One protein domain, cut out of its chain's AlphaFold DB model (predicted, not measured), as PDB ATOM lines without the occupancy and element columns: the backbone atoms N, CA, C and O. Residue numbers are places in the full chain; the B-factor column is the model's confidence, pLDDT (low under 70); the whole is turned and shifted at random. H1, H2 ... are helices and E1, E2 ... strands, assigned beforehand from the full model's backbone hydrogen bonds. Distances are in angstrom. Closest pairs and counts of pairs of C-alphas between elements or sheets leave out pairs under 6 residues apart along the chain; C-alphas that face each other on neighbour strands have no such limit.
ATOM      1  N   LYS A 727     147.427 172.601 137.162       86.69
ATOM      2  CA  LYS A 727     147.946 172.226 138.474       86.69
ATOM      3  C   LYS A 727     148.253 170.745 138.437       86.69
ATOM      4  O   LYS A 727     147.388 169.919 138.158       86.69
ATOM      5  N   SER A 728     149.510 170.426 138.680       90.69
ATOM      6  CA  SER A 728     150.009 169.068 138.711       90.69
ATOM      7  C   SER A 728     150.020 168.626 140.179       90.69
ATOM      8  O   SER A 728     150.822 169.116 140.977       90.69
ATOM      9  N   VAL A 729     149.094 167.748 140.568       92.19
ATOM     10  CA  VAL A 729     148.938 167.276 141.954       92.19
ATOM     11  C   VAL A 729     149.809 166.050 142.186       92.19
ATOM     12  O   VAL A 729     149.903 165.159 141.337       92.19
ATOM     13  N   ARG A 730     150.431 165.986 143.365       94.75
ATOM     14  CA  ARG A 730     151.142 164.813 143.862       94.75
ATOM     15  C   ARG A 730     150.720 164.488 145.287       94.75
ATOM     16  O   ARG A 730     150.905 165.300 146.189       94.75
ATOM     17  N   VAL A 731     150.273 163.260 145.527       94.00
ATOM     18  CA  VAL A 731     150.065 162.757 146.890       94.00
ATOM     19  C   VAL A 731     151.431 162.411 147.493       94.00
ATOM     20  O   VAL A 731     152.235 161.693 146.892       94.00
ATOM     21  N   THR A 732     151.739 162.967 148.663       94.88
ATOM     22  CA  THR A 732     153.055 162.833 149.319       94.88
ATOM     23  C   THR A 732     153.016 161.967 150.570       94.88
ATOM     24  O   THR A 732     153.989 161.272 150.857       94.88
ATOM     25  N   HIS A 733     151.905 161.997 151.308       94.69
ATOM     26  CA  HIS A 733     151.699 161.196 152.511       94.69
ATOM     27  C   HIS A 733     150.238 160.755 152.615       94.69
ATOM     28  O   HIS A 733     149.344 161.532 152.272       94.69
ATOM     29  N   MET A 734     150.029 159.552 153.143       94.06
ATOM     30  CA  MET A 734     148.740 159.044 153.620       94.06
ATOM     31  C   MET A 734     148.839 158.931 155.142       94.06
ATOM     32  O   MET A 734     149.847 158.423 155.638       94.06
ATOM     33  N   CYS A 735     147.866 159.446 155.888       94.25
ATOM     34  CA  CYS A 735     147.965 159.586 157.338       94.25
ATOM     35  C   CYS A 735     146.671 159.195 158.048       94.25
ATOM     36  O   CYS A 735     145.586 159.537 157.583       94.25
ATOM     37  N   ASN A 736     146.806 158.547 159.208       93.50
ATOM     38  CA  ASN A 736     145.690 158.100 160.046       93.50
ATOM     39  C   ASN A 736     144.619 157.317 159.260       93.50
ATOM     40  O   ASN A 736     143.424 157.508 159.466       93.50
ATOM     41  N   ILE A 737     145.066 156.470 158.332       92.25
ATOM     42  CA  ILE A 737     144.198 155.495 157.667       92.25
ATOM     43  C   ILE A 737     143.799 154.470 158.751       92.25
ATOM     44  O   ILE A 737     144.699 154.049 159.490       92.25
ATOM     45  N   PRO A 738     142.502 154.149 158.936       88.50
ATOM     46  CA  PRO A 738     142.072 153.027 159.775       88.50
ATOM     47  C   PRO A 738     142.585 151.694 159.209       88.50
ATOM     48  O   PRO A 738     143.075 151.657 158.081       88.50
ATOM     49  N   ASP A 739     142.464 150.614 159.979       85.62
ATOM     50  CA  ASP A 739     142.560 149.265 159.411       85.62
ATOM     51  C   ASP A 739     141.406 149.091 158.403       85.62
ATOM     52  O   ASP A 739     140.269 149.468 158.707       85.62
ATOM     53  N   LEU A 740     141.714 148.594 157.202       85.06
ATOM     54  CA  LEU A 740     140.747 148.282 156.132       85.06
ATOM     55  C   LEU A 740     140.560 146.767 155.959       85.06
ATOM     56  O   LEU A 740     139.646 146.309 155.281       85.06
ATOM     57  N   ASP A 741     141.406 145.997 156.629       78.19
ATOM     58  CA  ASP A 741     141.363 144.564 156.824       78.19
ATOM     59  C   ASP A 741     140.795 144.260 158.228       78.19
ATOM     60  O   ASP A 741     141.527 144.204 159.220       78.19
ATOM     61  N   PRO A 742     139.473 144.066 158.395       69.50
ATOM     62  CA  PRO A 742     138.932 143.656 159.686       69.50
ATOM     63  C   PRO A 742     139.469 142.259 160.060       69.50
ATOM     64  O   PRO A 742     138.955 141.264 159.552       69.50
ATOM     65  N   ASP A 743     140.468 142.212 160.965       67.75
ATOM     66  CA  ASP A 743     141.300 141.086 161.485       67.75
ATOM     67  C   ASP A 743     140.513 139.842 161.978       67.75
ATOM     68  O   ASP A 743     140.564 139.397 163.130       67.75
ATOM     69  N   PHE A 744     139.704 139.260 161.097       63.75
ATOM     70  CA  PHE A 744     138.701 138.252 161.432       63.75
ATOM     71  C   PHE A 744     139.265 136.825 161.392       63.75
ATOM     72  O   PHE A 744     138.640 135.890 161.902       63.75
ATOM     73  N   ILE A 745     140.446 136.637 160.783       60.06
ATOM     74  CA  ILE A 745     141.112 135.331 160.629       60.06
ATOM     75  C   ILE A 745     142.602 135.373 161.032       60.06
ATOM     76  O   ILE A 745     143.372 134.551 160.554       60.06
ATOM     77  N   LEU A 746     142.968 136.220 162.007       59.19
ATOM     78  CA  LEU A 746     144.219 136.175 162.787       59.19
ATOM     79  C   LEU A 746     145.528 136.172 161.973       59.19
ATOM     80  O   LEU A 746     145.910 135.149 161.400       59.19
ATOM     81  N   TYR A 747     146.321 137.229 162.152       64.69
ATOM     82  CA  TYR A 747     147.633 137.436 161.520       64.69
ATOM     83  C   TYR A 747     147.554 137.827 160.040       64.69
ATOM     84  O   TYR A 747     148.214 137.204 159.204       64.69
ATOM     85  N   ASP A 748     146.843 138.914 159.752       67.88
ATOM     86  CA  ASP A 748     147.508 139.917 158.924       67.88
ATOM     87  C   ASP A 748     148.187 140.986 159.805       67.88
ATOM     88  O   ASP A 748     147.919 141.092 161.004       67.88
ATOM     89  N   ASP A 749     149.186 141.650 159.231       81.06
ATOM     90  CA  ASP A 749     149.963 142.769 159.793       81.06
ATOM     91  C   ASP A 749     150.395 143.713 158.620       81.06
ATOM     92  O   ASP A 749     151.387 144.447 158.755       81.06
ATOM     93  N   ASP A 750     149.832 143.565 157.407       84.88
ATOM     94  CA  ASP A 750     150.333 144.118 156.136       84.88
ATOM     95  C   ASP A 750     149.210 144.512 155.120       84.88
ATOM     96  O   ASP A 750     149.195 143.965 154.018       84.88
ATOM     97  N   MET A 751     148.348 145.508 155.408       83.62
ATOM     98  CA  MET A 751     147.385 146.094 154.425       83.62
ATOM     99  C   MET A 751     147.948 146.244 152.988       83.62
ATOM    100  O   MET A 751     149.054 146.772 152.792       83.62
ATOM    101  N   ASP A 752     147.167 145.892 151.963       86.50
ATOM    102  CA  ASP A 752     147.577 145.840 150.554       86.50
ATOM    103  C   ASP A 752     147.028 147.048 149.773       86.50
ATOM    104  O   ASP A 752     146.110 146.974 148.948       86.50
ATOM    105  N   LEU A 753     147.624 148.220 150.022       88.50
ATOM    106  CA  LEU A 753     147.071 149.494 149.554       88.50
ATOM    107  C   LEU A 753     147.474 149.884 148.123       88.50
ATOM    108  O   LEU A 753     148.656 150.049 147.792       88.50
ATOM    109  N   ARG A 754     146.459 150.185 147.307       90.38
ATOM    110  CA  ARG A 754     146.564 150.953 146.051       90.38
ATOM    111  C   ARG A 754     145.875 152.316 146.193       90.38
ATOM    112  O   ARG A 754     144.853 152.452 146.862       90.38
ATOM    113  N   LEU A 755     146.431 153.327 145.526       90.19
ATOM    114  CA  LEU A 755     145.864 154.669 145.413       90.19
ATOM    115  C   LEU A 755     145.445 154.934 143.967       90.19
ATOM    116  O   LEU A 755     146.266 154.862 143.044       90.19
ATOM    117  N   GLU A 756     144.182 155.294 143.776       91.25
ATOM    118  CA  GLU A 756     143.612 155.711 142.494       91.25
ATOM    119  C   GLU A 756     143.153 157.171 142.572       91.25
ATOM    120  O   GLU A 756     142.789 157.656 143.640       91.25
ATOM    121  N   ILE A 757     143.187 157.884 141.446       89.62
ATOM    122  CA  ILE A 757     142.648 159.245 141.318       89.62
ATOM    123  C   ILE A 757     141.887 159.327 139.994       89.62
ATOM    124  O   ILE A 757     142.402 158.860 138.975       89.62
ATOM    125  N   GLU A 758     140.666 159.865 140.007       88.94
ATOM    126  CA  GLU A 758     139.733 159.841 138.861       88.94
ATOM    127  C   GLU A 758     139.554 158.424 138.268       88.94
ATOM    128  O   GLU A 758     139.605 158.213 137.053       88.94
ATOM    129  N   GLY A 759     139.458 157.411 139.141       86.75
ATOM    130  CA  GLY A 759     139.356 155.995 138.758       86.75
ATOM    131  C   GLY A 759     140.586 155.420 138.036       86.75
ATOM    132  O   GLY A 759     140.520 154.328 137.474       86.75
ATOM    133  N   GLN A 760     141.715 156.136 138.011       89.31
ATOM    134  CA  GLN A 760     142.972 155.657 137.436       89.31
ATOM    135  C   GLN A 760     144.002 155.387 138.526       89.31
ATOM    136  O   GLN A 760     144.303 156.267 139.334       89.31
ATOM    137  N   ARG A 761     144.651 154.217 138.476       88.94
ATOM    138  CA  ARG A 761     145.800 153.911 139.337       88.94
ATOM    139  C   ARG A 761     146.848 155.030 139.279       88.94
ATOM    140  O   ARG A 761     147.301 155.451 138.208       88.94
ATOM    141  N   TYR A 762     147.208 155.513 140.459       90.75
ATOM    142  CA  TYR A 762     148.156 156.596 140.679       90.75
ATOM    143  C   TYR A 762     149.417 156.100 141.392       90.75
ATOM    144  O   TYR A 762     150.520 156.530 141.049       90.75
ATOM    145  N   TRP A 763     149.266 155.195 142.363       92.00
ATOM    146  CA  TRP A 763     150.375 154.599 143.104       92.00
ATOM    147  C   TRP A 763     149.979 153.221 143.679       92.00
ATOM    148  O   TRP A 763     148.844 153.088 144.131       92.00
ATOM    149  N   PRO A 764     150.876 152.216 143.699       89.12
ATOM    150  CA  PRO A 764     152.147 152.181 142.976       89.12
ATOM    151  C   PRO A 764     151.937 152.156 141.454       89.12
ATOM    152  O   PRO A 764     150.901 151.722 140.952       89.12
ATOM    153  N   MET A 765     152.935 152.618 140.699       87.50
ATOM    154  CA  MET A 765     152.986 152.439 139.239       87.50
ATOM    155  C   MET A 765     153.948 151.300 138.855       87.50
ATOM    156  O   MET A 765     153.913 150.797 137.731       87.50
ATOM    157  N   SER A 766     154.807 150.888 139.790       88.75
ATOM    158  CA  SER A 766     155.799 149.825 139.671       88.75
ATOM    159  C   SER A 766     156.189 149.274 141.051       88.75
ATOM    160  O   SER A 766     156.075 149.973 142.055       88.75
ATOM    161  N   VAL A 767     156.738 148.050 141.099       85.19
ATOM    162  CA  VAL A 767     157.260 147.423 142.341       85.19
ATOM    163  C   VAL A 767     158.291 148.306 143.046       85.19
ATOM    164  O   VAL A 767     158.375 148.338 144.269       85.19
ATOM    165  N   ASP A 768     159.046 149.056 142.251       87.12
ATOM    166  CA  ASP A 768     160.065 149.995 142.691       87.12
ATOM    167  C   ASP A 768     159.502 151.174 143.515       87.12
ATOM    168  O   ASP A 768     160.285 151.861 144.176       87.12
ATOM    169  N   ASP A 769     158.193 151.443 143.471       86.00
ATOM    170  CA  ASP A 769     157.545 152.541 144.203       86.00
ATOM    171  C   ASP A 769     157.177 152.169 145.648       86.00
ATOM    172  O   ASP A 769     157.076 153.060 146.498       86.00
ATOM    173  N   CYS A 770     157.051 150.871 145.948       87.75
ATOM    174  CA  CYS A 770     156.851 150.366 147.305       87.75
ATOM    175  C   CYS A 770     158.152 150.491 148.106       87.75
ATOM    176  O   CYS A 770     159.224 150.064 147.673       87.75
ATOM    177  N   THR A 771     158.082 151.112 149.286       72.88
ATOM    178  CA  THR A 771     159.293 151.607 149.968       72.88
ATOM    179  C   THR A 771     159.881 150.655 150.999       72.88
ATOM    180  O   THR A 771     160.968 150.899 151.522       72.88
ATOM    181  N   ASP A 772     159.137 149.608 151.331       64.44
ATOM    182  CA  ASP A 772     159.464 148.618 152.344       64.44
ATOM    183  C   ASP A 772     159.722 147.251 151.708       64.44
ATOM    184  O   ASP A 772     159.199 146.929 150.644       64.44
ATOM    185  N   ASN A 773     160.507 146.416 152.392       59.69
ATOM    186  CA  ASN A 773     160.961 145.109 151.891       59.69
ATOM    187  C   ASN A 773     159.850 144.033 151.793       59.69
ATOM    188  O   ASN A 773     160.168 142.851 151.681       59.69
ATOM    189  N   LEU A 774     158.583 144.436 151.885       68.19
ATOM    190  CA  LEU A 774     157.392 143.591 151.784       68.19
ATOM    191  C   LEU A 774     157.039 143.346 150.304       68.19
ATOM    192  O   LEU A 774     156.747 142.219 149.916       68.19
ATOM    193  N   GLY A 775     157.216 144.369 149.455       79.88
ATOM    194  CA  GLY A 775     157.058 144.291 148.000       79.88
ATOM    195  C   GLY A 775     155.694 144.778 147.500       79.88
ATOM    196  O   GLY A 775     155.091 145.661 148.102       79.88
ATOM    197  N   MET A 776     155.245 144.207 146.378       82.50
ATOM    198  CA  MET A 776     153.862 144.311 145.896       82.50
ATOM    199  C   MET A 776     153.200 142.940 145.951       82.50
ATOM    200  O   MET A 776     153.804 141.954 145.512       82.50
ATOM    201  N   PHE A 777     151.929 142.917 146.325       82.94
ATOM    202  CA  PHE A 777     150.991 141.857 145.984       82.94
ATOM    203  C   PHE A 777     149.822 142.489 145.202       82.94
ATOM    204  O   PHE A 777     149.642 143.698 145.238       82.94
ATOM    205  N   ASN A 778     149.172 141.723 144.317       84.88
ATOM    206  CA  ASN A 778     148.085 142.135 143.395       84.88
ATOM    207  C   ASN A 778     148.209 143.423 142.524       84.88
ATOM    208  O   ASN A 778     147.402 143.584 141.605       84.88
ATOM    209  N   ASN A 779     149.305 144.193 142.623       86.69
ATOM    210  CA  ASN A 779     149.543 145.581 142.167       86.69
ATOM    211  C   ASN A 779     149.219 146.697 143.185       86.69
ATOM    212  O   ASN A 779     149.297 147.876 142.822       86.69
ATOM    213  N   ALA A 780     148.959 146.344 144.435       87.56
ATOM    214  CA  ALA A 780     149.079 147.210 145.594       87.56
ATOM    215  C   ALA A 780     150.495 147.157 146.211       87.56
ATOM    216  O   ALA A 780     151.357 146.395 145.757       87.56
ATOM    217  N   CYS A 781     150.761 147.997 147.218       88.88
ATOM    218  CA  CYS A 781     151.933 147.872 148.087       88.88
ATOM    219  C   CYS A 781     151.514 147.385 149.477       88.88
ATOM    220  O   CYS A 781     150.778 148.092 150.162       88.88
ATOM    221  N   LEU A 782     152.125 146.292 149.935       89.44
ATOM    222  CA  LEU A 782     152.022 145.813 151.314       89.44
ATOM    223  C   LEU A 782     152.612 146.855 152.284       89.44
ATOM    224  O   LEU A 782     153.813 147.169 152.228       89.44
ATOM    225  N   ILE A 783     151.783 147.410 153.171       88.19
ATOM    226  CA  ILE A 783     152.149 148.435 154.154       88.19
ATOM    227  C   ILE A 783     151.574 148.074 155.523       88.19
ATOM    228  O   ILE A 783     150.388 148.248 155.758       88.19
ATOM    229  N   LYS A 784     152.457 147.758 156.477       86.12
ATOM    230  CA  LYS A 784     152.077 147.578 157.888       86.12
ATOM    231  C   LYS A 784     151.181 148.693 158.432       86.12
ATOM    232  O   LYS A 784     151.656 149.805 158.665       86.12
ATOM    233  N   ASP A 785     149.948 148.342 158.733       80.12
ATOM    234  CA  ASP A 785     148.883 148.979 159.527       80.12
ATOM    235  C   ASP A 785     149.421 149.690 160.774       80.12
ATOM    236  O   ASP A 785     149.167 150.882 160.991       80.12
ATOM    237  N   VAL A 786     150.347 149.062 161.510       78.12
ATOM    238  CA  VAL A 786     151.087 149.721 162.609       78.12
ATOM    239  C   VAL A 786     151.922 150.958 162.195       78.12
ATOM    240  O   VAL A 786     152.523 151.602 163.064       78.12
ATOM    241  N   LYS A 787     151.977 151.341 160.913       80.62
ATOM    242  CA  LYS A 787     152.543 152.600 160.381       80.62
ATOM    243  C   LYS A 787     151.495 153.623 159.928       80.62
ATOM    244  O   LYS A 787     151.879 154.762 159.666       80.62
ATOM    245  N   LEU A 788     150.227 153.238 159.822       81.31
ATOM    246  CA  LEU A 788     149.141 154.050 159.273       81.31
ATOM    247  C   LEU A 788     148.181 154.529 160.369       81.31
ATOM    248  O   LEU A 788     147.945 155.736 160.481       81.31
ATOM    249  N   VAL A 789     147.731 153.622 161.238       82.06
ATOM    250  CA  VAL A 789     146.785 153.926 162.323       82.06
ATOM    251  C   VAL A 789     147.444 154.748 163.445       82.06
ATOM    252  O   VAL A 789     148.666 154.720 163.649       82.06
ATOM    253  N   ASN A 790     146.621 155.433 164.246       84.75
ATOM    254  CA  ASN A 790     147.002 156.221 165.427       84.75
ATOM    255  C   ASN A 790     147.865 157.456 165.094       84.75
ATOM    256  O   ASN A 790     148.934 157.667 165.673       84.75
ATOM    257  N   GLY A 791     147.401 158.284 164.154       86.94
ATOM    258  CA  GLY A 791     148.006 159.580 163.825       86.94
ATOM    259  C   GLY A 791     149.369 159.502 163.130       86.94
ATOM    260  O   GLY A 791     150.091 160.500 163.075       86.94
ATOM    261  N   LYS A 792     149.745 158.326 162.620       90.69
ATOM    262  CA  LYS A 792     150.975 158.122 161.850       90.69
ATOM    263  C   LYS A 792     150.759 158.491 160.381       90.69
ATOM    264  O   LYS A 792     149.632 158.681 159.933       90.69
ATOM    265  N   CYS A 793     151.859 158.620 159.645       92.06
ATOM    266  CA  CYS A 793     151.861 158.947 158.223       92.06
ATOM    267  C   CYS A 793     152.821 158.026 157.469       92.06
ATOM    268  O   CYS A 793     154.024 158.029 157.744       92.06
ATOM    269  N   TYR A 794     152.316 157.328 156.456       91.12
ATOM    270  CA  TYR A 794     153.140 156.691 155.437       91.12
ATOM    271  C   TYR A 794     153.507 157.714 154.356       91.12
ATOM    272  O   TYR A 794     152.662 158.491 153.908       91.12
ATOM    273  N   ARG A 795     154.778 157.748 153.939       92.62
ATOM    274  CA  ARG A 795     155.269 158.682 152.915       92.62
ATOM    275  C   ARG A 795     155.385 157.976 151.570       92.62
ATOM    276  O   ARG A 795     156.270 157.144 151.390       92.62
ATOM    277  N   LEU A 796     154.569 158.400 150.611       90.56
ATOM    278  CA  LEU A 796     154.598 157.905 149.239       90.56
ATOM    279  C   LEU A 796     155.899 158.357 148.557       90.56
ATOM    280  O   LEU A 796     156.055 159.518 148.164       90.56
ATOM    281  N   GLN A 797     156.869 157.450 148.431       86.31
ATOM    282  CA  GLN A 797     158.032 157.687 147.575       86.31
ATOM    283  C   GLN A 797     157.665 157.424 146.114       86.31
ATOM    284  O   GLN A 797     156.697 156.731 145.815       86.31
ATOM    285  N   LYS A 798     158.432 158.038 145.206       88.31
ATOM    286  CA  LYS A 798     158.278 157.975 143.738       88.31
ATOM    287  C   LYS A 798     156.905 158.367 143.160       88.31
ATOM    288  O   LYS A 798     156.816 158.511 141.945       88.31
ATOM    289  N   SER A 799     155.904 158.671 143.995       89.88
ATOM    290  CA  SER A 799     154.617 159.238 143.577       89.88
ATOM    291  C   SER A 799     154.816 160.387 142.588       89.88
ATOM    292  O   SER A 799     155.632 161.290 142.806       89.88
ATOM    293  N   THR A 800     154.127 160.308 141.456       91.06
ATOM    294  CA  THR A 800     154.327 161.202 140.313       91.06
ATOM    295  C   THR A 800     153.385 162.399 140.392       91.06
ATOM    296  O   THR A 800     152.450 162.427 141.191       91.06
ATOM    297  N   TYR A 801     153.631 163.421 139.578       92.31
ATOM    298  CA  TYR A 801     152.638 164.471 139.377       92.31
ATOM    299  C   TYR A 801     151.640 164.014 138.304       92.31
ATOM    300  O   TYR A 801     152.055 163.539 137.245       92.31
ATOM    301  N   ARG A 802     150.340 164.164 138.569       90.56
ATOM    302  CA  ARG A 802     149.270 164.080 137.559       90.56
ATOM    303  C   ARG A 802     148.769 165.495 137.279       90.56
ATOM    304  O   ARG A 802     148.546 166.244 138.225       90.56
ATOM    305  N   ASP A 803     148.618 165.859 136.010       89.00
ATOM    306  CA  ASP A 803     148.033 167.144 135.603       89.00
ATOM    307  C   ASP A 803     146.508 167.118 135.755       89.00
ATOM    308  O   ASP A 803     145.868 166.182 135.279       89.00
ATOM    309  N   PHE A 804     145.946 168.184 136.325       84.19
ATOM    310  CA  PHE A 804     144.507 168.436 136.386       84.19
ATOM    311  C   PHE A 804     144.162 169.786 135.751       84.19
ATOM    312  O   PHE A 804     144.940 170.751 135.804       84.19
ATOM    313  N   SER A 805     142.971 169.845 135.163       80.69
ATOM    314  CA  SER A 805     142.359 171.063 134.630       80.69
ATOM    315  C   SER A 805     141.565 171.780 135.722       80.69
ATOM    316  O   SER A 805     141.116 171.146 136.676       80.69
ATOM    317  N   ALA A 806     141.359 173.089 135.566       74.19
ATOM    318  CA  ALA A 806     140.409 173.840 136.391       74.19
ATOM    319  C   ALA A 806     138.996 173.227 136.312       74.19
ATOM    320  O   ALA A 806     138.659 172.585 135.313       74.19
ATOM    321  N   GLY A 807     138.195 173.409 137.363       73.12
ATOM    322  CA  GLY A 807     136.845 172.844 137.498       73.12
ATOM    323  C   GLY A 807     136.803 171.376 137.944       73.12
ATOM    324  O   GLY A 807     135.906 171.005 138.694       73.12
ATOM    325  N   GLN A 808     137.795 170.553 137.578       79.69
ATOM    326  CA  GLN A 808     137.800 169.133 137.950       79.69
ATOM    327  C   GLN A 808     137.762 168.935 139.473       79.69
ATOM    328  O   GLN A 808     138.449 169.623 140.232       79.69
ATOM    329  N   ARG A 809     136.984 167.940 139.906       83.69
ATOM    330  CA  ARG A 809     137.056 167.368 141.252       83.69
ATOM    331  C   ARG A 809     138.401 166.645 141.438       83.69
ATOM    332  O   ARG A 809     139.121 166.399 140.470       83.69
ATOM    333  N   LEU A 810     138.750 166.347 142.684       86.88
ATOM    334  CA  LEU A 810     139.851 165.447 143.016       86.88
ATOM    335  C   LEU A 810     139.312 164.346 143.920       86.88
ATOM    336  O   LEU A 810     139.285 164.496 145.144       86.88
ATOM    337  N   ASP A 811     138.863 163.263 143.293       89.00
ATOM    338  CA  ASP A 811     138.358 162.079 143.973       89.00
ATOM    339  C   ASP A 811     139.478 161.032 144.022       89.00
ATOM    340  O   ASP A 811     139.791 160.334 143.051       89.00
ATOM    341  N   ILE A 812     140.119 160.959 145.191       90.25
ATOM    342  CA  ILE A 812     141.200 160.021 145.488       90.25
ATOM    343  C   ILE A 812     140.613 158.834 146.248       90.25
ATOM    344  O   ILE A 812     139.948 159.002 147.270       90.25
ATOM    345  N   LYS A 813     140.891 157.627 145.769       92.06
ATOM    346  CA  LYS A 813     140.386 156.371 146.318       92.06
ATOM    347  C   LYS A 813     141.560 155.553 146.862       92.06
ATOM    348  O   LYS A 813     142.447 155.180 146.092       92.06
ATOM    349  N   ILE A 814     141.578 155.292 148.171       88.06
ATOM    350  CA  ILE A 814     142.389 154.209 148.750       88.06
ATOM    351  C   ILE A 814     141.572 152.929 148.633       88.06
ATOM    352  O   ILE A 814     140.377 152.950 148.924       88.06
ATOM    353  N   VAL A 815     142.207 151.836 148.220       88.00
ATOM    354  CA  VAL A 815     141.594 150.505 148.204       88.00
ATOM    355  C   VAL A 815     142.576 149.482 148.741       88.00
ATOM    356  O   VAL A 815     143.750 149.538 148.365       88.00
ATOM    357  N   ASP A 816     142.068 148.539 149.523       86.19
ATOM    358  CA  ASP A 816     142.778 147.315 149.892       86.19
ATOM    359  C   ASP A 816     142.504 146.191 148.865       86.19
ATOM    360  O   ASP A 816     141.361 146.010 148.436       86.19
ATOM    361  N   GLU A 817     143.532 145.467 148.401       81.44
ATOM    362  CA  GLU A 817     143.413 144.343 147.435       81.44
ATOM    363  C   GLU A 817     143.410 142.960 148.123       81.44
ATOM    364  O   GLU A 817     144.058 142.011 147.661       81.44
ATOM    365  N   ASP A 818     142.644 142.871 149.212       75.44
ATOM    366  CA  ASP A 818     142.527 141.723 150.113       75.44
ATOM    367  C   ASP A 818     142.147 140.397 149.402       75.44
ATOM    368  O   ASP A 818     141.515 140.365 148.340       75.44
ATOM    369  N   ILE A 819     142.494 139.245 149.991       63.56
ATOM    370  CA  ILE A 819     142.221 137.906 149.416       63.56
ATOM    371  C   ILE A 819     140.787 137.439 149.763       63.56
ATOM    372  O   ILE A 819     140.526 136.279 150.102       63.56
ATOM    373  N   GLY A 820     139.833 138.360 149.637       64.31
ATOM    374  CA  GLY A 820     138.410 138.210 149.926       64.31
ATOM    375  C   GLY A 820     137.558 139.041 148.963       64.31
ATOM    376  O   GLY A 820     138.052 139.913 148.264       64.31
ATOM    377  N   SER A 821     136.255 138.767 148.873       60.34
ATOM    378  CA  SER A 821     135.356 139.467 147.936       60.34
ATOM    379  C   SER A 821     134.830 140.808 148.472       60.34
ATOM    380  O   SER A 821     133.661 141.128 148.249       60.34
ATOM    381  N   PHE A 822     135.648 141.523 149.243       70.88
ATOM    382  CA  PHE A 822     135.267 142.708 150.009       70.88
ATOM    383  C   PHE A 822     136.422 143.722 150.039       70.88
ATOM    384  O   PHE A 822     136.948 144.010 151.104       70.88
ATOM    385  N   ASP A 823     136.816 144.251 148.874       75.31
ATOM    386  CA  ASP A 823     137.698 145.423 148.773       75.31
ATOM    387  C   ASP A 823     137.145 146.563 149.665       75.31
ATOM    388  O   ASP A 823     136.157 147.210 149.294       75.31
ATOM    389  N   GLU A 824     137.754 146.835 150.825       85.00
ATOM    390  CA  GLU A 824     137.423 148.028 151.613       85.00
ATOM    391  C   GLU A 824     138.060 149.280 150.987       85.00
ATOM    392  O   GLU A 824     139.117 149.241 150.344       85.00
ATOM    393  N   VAL A 825     137.351 150.410 151.087       88.56
ATOM    394  CA  VAL A 825     137.621 151.609 150.283       88.56
ATOM    395  C   VAL A 825     137.411 152.879 151.095       88.56
ATOM    396  O   VAL A 825     136.315 153.114 151.595       88.56
ATOM    397  N   ILE A 826     138.408 153.769 151.092       89.94
ATOM    398  CA  ILE A 826     138.252 155.145 151.589       89.94
ATOM    399  C   ILE A 826     138.236 156.118 150.417       89.94
ATOM    400  O   ILE A 826     139.166 156.153 149.604       89.94
ATOM    401  N   TYR A 827     137.204 156.958 150.370       90.81
ATOM    402  CA  TYR A 827     137.089 158.060 149.421       90.81
ATOM    403  C   TYR A 827     137.530 159.380 150.066       90.81
ATOM    404  O   TYR A 827     136.936 159.855 151.030       90.81
ATOM    405  N   PHE A 828     138.541 160.020 149.484       91.00
ATOM    406  CA  PHE A 828     138.930 161.397 149.777       91.00
ATOM    407  C   PHE A 828     138.444 162.265 148.623       91.00
ATOM    408  O   PHE A 828     139.081 162.324 147.571       91.00
ATOM    409  N   ARG A 829     137.298 162.922 148.813       89.12
ATOM    410  CA  ARG A 829     136.690 163.784 147.798       89.12
ATOM    411  C   ARG A 829     136.985 165.249 148.095       89.12
ATOM    412  O   ARG A 829     136.361 165.823 148.984       89.12
ATOM    413  N   SER A 830     137.906 165.868 147.359       86.88
ATOM    414  CA  SER A 830     138.234 167.288 147.537       86.88
ATOM    415  C   SER A 830     137.574 168.145 146.446       86.88
ATOM    416  O   SER A 830     137.864 167.942 145.259       86.88
ATOM    417  N   PRO A 831     136.685 169.097 146.800       78.31
ATOM    418  CA  PRO A 831     136.097 170.009 145.825       78.31
ATOM    419  C   PRO A 831     137.183 170.921 145.250       78.31
ATOM    420  O   PRO A 831     138.126 171.289 145.953       78.31
ATOM    421  N   SER A 832     137.044 171.298 143.977       78.56
ATOM    422  CA  SER A 832     138.039 172.082 143.231       78.56
ATOM    423  C   SER A 832     138.558 173.290 144.021       78.56
ATOM    424  O   SER A 832     139.764 173.424 144.176       78.56
ATOM    425  N   ALA A 833     137.681 174.085 144.636       78.12
ATOM    426  CA  ALA A 833     138.048 175.279 145.407       78.12
ATOM    427  C   ALA A 833     139.083 175.060 146.542       78.12
ATOM    428  O   ALA A 833     139.882 175.958 146.821       78.12
ATOM    429  N   ASP A 834     139.109 173.890 147.192       79.94
ATOM    430  CA  ASP A 834     140.002 173.638 148.337       79.94
ATOM    431  C   ASP A 834     141.460 173.408 147.905       79.94
ATOM    432  O   ASP A 834     142.403 173.796 148.601       79.94
ATOM    433  N   TRP A 835     141.668 172.797 146.736       81.31
ATOM    434  CA  TRP A 835     142.989 172.364 146.265       81.31
ATOM    435  C   TRP A 835     143.412 173.053 144.955       81.31
ATOM    436  O   TRP A 835     144.583 173.424 144.826       81.31
ATOM    437  N   TYR A 836     142.468 173.388 144.077       81.38
ATOM    438  CA  TYR A 836     142.629 174.171 142.851       81.38
ATOM    439  C   TYR A 836     142.240 175.647 143.064       81.38
ATOM    440  O   TYR A 836     141.095 176.048 142.912       81.38
ATOM    441  N   ASP A 837     143.223 176.487 143.391       82.00
ATOM    442  CA  ASP A 837     143.058 177.949 143.422       82.00
ATOM    443  C   ASP A 837     143.441 178.559 142.066       82.00
ATOM    444  O   ASP A 837     144.629 178.689 141.756       82.00
ATOM    445  N   ASP A 838     142.438 178.914 141.258       71.19
ATOM    446  CA  ASP A 838     142.593 179.542 139.935       71.19
ATOM    447  C   ASP A 838     143.324 180.899 139.961       71.19
ATOM    448  O   ASP A 838     143.774 181.388 138.922       71.19
ATOM    449  N   MET A 839     143.450 181.539 141.131       69.06
ATOM    450  CA  MET A 839     144.098 182.844 141.280       69.06
ATOM    451  C   MET A 839     145.567 182.769 141.712       69.06
ATOM    452  O   MET A 839     146.262 183.783 141.610       69.06
ATOM    453  N   SER A 840     146.052 181.614 142.179       79.00
ATOM    454  CA  SER A 840     147.441 181.419 142.619       79.00
ATOM    455  C   SER A 840     148.221 180.506 141.671       79.00
ATOM    456  O   SER A 840     147.838 179.365 141.407       79.00
ATOM    457  N   CYS A 841     149.373 180.996 141.214       81.69
ATOM    458  CA  CYS A 841     150.388 180.229 140.488       81.69
ATOM    459  C   CYS A 841     151.435 179.598 141.424       81.69
ATOM    460  O   CYS A 841     152.484 179.158 140.957       81.69
ATOM    461  N   ASP A 842     151.203 179.592 142.737       85.06
ATOM    462  CA  ASP A 842     152.183 179.115 143.708       85.06
ATOM    463  C   ASP A 842     152.165 177.583 143.817       85.06
ATOM    464  O   ASP A 842     151.155 176.917 143.553       85.06
ATOM    465  N   ASP A 843     153.300 177.018 144.228       88.19
ATOM    466  CA  ASP A 843     153.371 175.644 144.718       88.19
ATOM    467  C   ASP A 843     152.830 175.610 146.154       88.19
ATOM    468  O   ASP A 843     153.326 176.342 147.016       88.19
ATOM    469  N   ARG A 844     151.845 174.749 146.444       90.75
ATOM    470  CA  ARG A 844     151.204 174.687 147.767       90.75
ATOM    471  C   ARG A 844     151.013 173.269 148.293       90.75
ATOM    472  O   ARG A 844     150.614 172.368 147.559       90.75
ATOM    473  N   ASP A 845     151.264 173.090 149.588       92.44
ATOM    474  CA  ASP A 845     150.912 171.869 150.312       92.44
ATOM    475  C   ASP A 845     149.481 171.989 150.858       92.44
ATOM    476  O   ASP A 845     149.173 172.912 151.612       92.44
ATOM    477  N   VAL A 846     148.610 171.049 150.491       92.62
ATOM    478  CA  VAL A 846     147.203 170.976 150.921       92.62
ATOM    479  C   VAL A 846     146.980 169.675 151.686       92.62
ATOM    480  O   VAL A 846     147.566 168.640 151.364       92.62
ATOM    481  N   THR A 847     146.145 169.715 152.724       94.56
ATOM    482  CA  THR A 847     145.717 168.516 153.456       94.56
ATOM    483  C   THR A 847     144.242 168.271 153.173       94.56
ATOM    484  O   THR A 847     143.419 169.120 153.502       94.56
ATOM    485  N   VAL A 848     143.931 167.132 152.556       92.94
ATOM    486  CA  VAL A 848     142.559 166.686 152.282       92.94
ATOM    487  C   VAL A 848     142.186 165.662 153.339       92.94
ATOM    488  O   VAL A 848     142.887 164.662 153.496       92.94
ATOM    489  N   TYR A 849     141.105 165.915 154.066       92.62
ATOM    490  CA  TYR A 849     140.584 165.000 155.076       92.62
ATOM    491  C   TYR A 849     139.597 164.023 154.436       92.62
ATOM    492  O   TYR A 849     138.890 164.376 153.492       92.62
ATOM    493  N   GLY A 850     139.590 162.794 154.936       90.19
ATOM    494  CA  GLY A 850     138.608 161.768 154.619       90.19
ATOM    495  C   GLY A 850     137.851 161.354 155.875       90.19
ATOM    496  O   GLY A 850     137.935 161.992 156.929       90.19
ATOM    497  N   GLU A 851     137.119 160.255 155.765       86.81
ATOM    498  CA  GLU A 851     136.335 159.700 156.865       86.81
ATOM    499  C   GLU A 851     137.220 159.237 158.036       86.81
ATOM    500  O   GLU A 851     138.430 159.026 157.901       86.81
ATOM    501  N   GLN A 852     136.613 159.122 159.222       87.75
ATOM    502  CA  GLN A 852     137.249 158.661 160.469       87.75
ATOM    503  C   GLN A 852     138.507 159.453 160.909       87.75
ATOM    504  O   GLN A 852     139.294 159.000 161.741       87.75
ATOM    505  N   GLY A 853     138.707 160.667 160.378       89.62
ATOM    506  CA  GLY A 853     139.890 161.489 160.654       89.62
ATOM    507  C   GLY A 853     141.151 161.039 159.907       89.62
ATOM    508  O   GLY A 853     142.261 161.420 160.288       89.62
ATOM    509  N   SER A 854     141.001 160.226 158.861       91.56
ATOM    510  CA  SER A 854     142.058 159.972 157.881       91.56
ATOM    511  C   SER A 854     142.368 161.240 157.075       91.56
ATOM    512  O   SER A 854     141.517 162.118 156.920       91.56
ATOM    513  N   TYR A 855     143.597 161.387 156.567       94.31
ATOM    514  CA  TYR A 855     143.934 162.505 155.678       94.31
ATOM    515  C   TYR A 855     145.117 162.238 154.740       94.31
ATOM    516  O   TYR A 855     146.071 161.520 155.055       94.31
ATOM    517  N   LEU A 856     145.086 162.899 153.583       92.19
ATOM    518  CA  LEU A 856     146.133 162.902 152.569       92.19
ATOM    519  C   LEU A 856     146.865 164.245 152.556       92.19
ATOM    520  O   LEU A 856     146.242 165.303 152.633       92.19
ATOM    521  N   LYS A 857     148.193 164.219 152.393       94.12
ATOM    522  CA  LYS A 857     148.993 165.430 152.135       94.12
ATOM    523  C   LYS A 857     149.351 165.530 150.661       94.12
ATOM    524  O   LYS A 857     150.185 164.764 150.166       94.12
ATOM    525  N   LEU A 858     148.759 166.499 149.980       92.25
ATOM    526  CA  LEU A 858     149.014 166.829 148.586       92.25
ATOM    527  C   LEU A 858     150.104 167.899 148.500       92.25
ATOM    528  O   LEU A 858     150.004 168.916 149.174       92.25
ATOM    529  N   ASN A 859     151.100 167.704 147.638       93.25
ATOM    530  CA  ASN A 859     151.920 168.793 147.119       93.25
ATOM    531  C   ASN A 859     151.389 169.137 145.727       93.25
ATOM    532  O   ASN A 859     151.388 168.296 144.825       93.25
ATOM    533  N   ILE A 860     150.894 170.358 145.571       89.50
ATOM    534  CA  ILE A 860     150.273 170.850 144.347       89.50
ATOM    535  C   ILE A 860     151.268 171.796 143.697       89.50
ATOM    536  O   ILE A 860     151.624 172.814 144.289       89.50
ATOM    537  N   LYS A 861     151.718 171.455 142.489       89.81
ATOM    538  CA  LYS A 861     152.576 172.330 141.695       89.81
ATOM    539  C   LYS A 861     151.777 173.036 140.625       89.81
ATOM    540  O   LYS A 861     151.086 172.387 139.844       89.81
ATOM    541  N   SER A 862     151.906 174.350 140.548       82.75
ATOM    542  CA  SER A 862     151.330 175.121 139.449       82.75
ATOM    543  C   SER A 862     152.321 175.085 138.285       82.75
ATOM    544  O   SER A 862     153.360 175.746 138.314       82.75
ATOM    545  N   SER A 863     152.053 174.263 137.268       72.38
ATOM    546  CA  SER A 863     152.955 174.128 136.124       72.38
ATOM    547  C   SER A 863     152.774 175.308 135.170       72.38
ATOM    548  O   SER A 863     152.040 175.242 134.188       72.38
TER     549      SER A 863
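This is residues 727 to 863 of the 870 residues of the protein "Hypothetical protein" of Helicotheca tamesis (UniProt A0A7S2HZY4). Two strongly twisted sheets of five strands sit face to face as a sandwich, E1, E5, E6, E9 and E10 in one and E2, E3, E4, E7 and E8 in the other, with the short helix H1 near one end. The strands of one sheet stand at 37 degrees to those of the other, and the chain changes sheet at the links E1 to E2, E4 to E5, E6 to E7 and E8 to E9. The printed part has 137 residues with ten named strands and one named helix, in the order E1 to E8, H1, E9, E10; both sheets are branched and antiparallel. The class is mostly strand, with under half of the residues in named elements. The whole is compact, with a radius of gyration of the C-alphas of 15.0 A, yet elongated, spanning 51 by 30 by 26 A.

Find C-alpha 727 at (147.946, 172.226, 138.474); from there E1, residues 727 to 735, runs 22.7 A to C-alpha 735 at (147.965, 159.586, 157.338). Its sheet also holds E5, residues 793 to 795, E6, residues 802 to 804, E9, residues 844 to 849, 16.1 A long, and E10, residues 855 to 862, which runs 21.8 A to C-alpha 862 at (151.330, 175.121, 139.449). In the other sheet look for E2, residues 751 to 757, 19.2 A, E3, residues 760 to 763, E4, residues 780 to 783, E7, residues 810 to 816, 19.6 A, and E8, residues 825 to 830, 15.9 A. H1 is residues 832 to 835.

Beside E1, E5 and E6 lie on one side and E10 on the other. Look for N 734 and O 794 at 2.9 A for E5, N 729 and O 802 at 2.8 A for E6, and N 730 and O 859 at 2.9 A for E10. E9 and E10 form a hairpin, with N 846 and O 858 2.9 A apart. Beside E2, E3 and E4 lie on one side and E7 on the other; N 757 and O 760 are 2.9 A apart in the hairpin E2 and E3, N 783 and O 751 2.8 A, N 756 and O 813 2.9 A. In the hairpin E7 and E8, N 828 and O 812 are 2.8 A apart. Between the sheets, the closest C-alphas of E8 and E9, Ser 830 and Val 848, are 6.4 A apart. H1 only grazes the sheet of E1, with residues 834 to 835; it is too short for an O i to N i+4 pair, and its 1 pair of O i and N i+3 is within hydrogen-bond range.

The C-alphas farthest apart, Ile 745 and Met 839, are 51.4 A apart. The printed part has no cut. The links E1 to E2 and E3 to E4 are long. The mean pLDDT of the printed part is 84.5; look for values under 70 at residues 742 to 748, 772 to 774, 819 to 821 and 839.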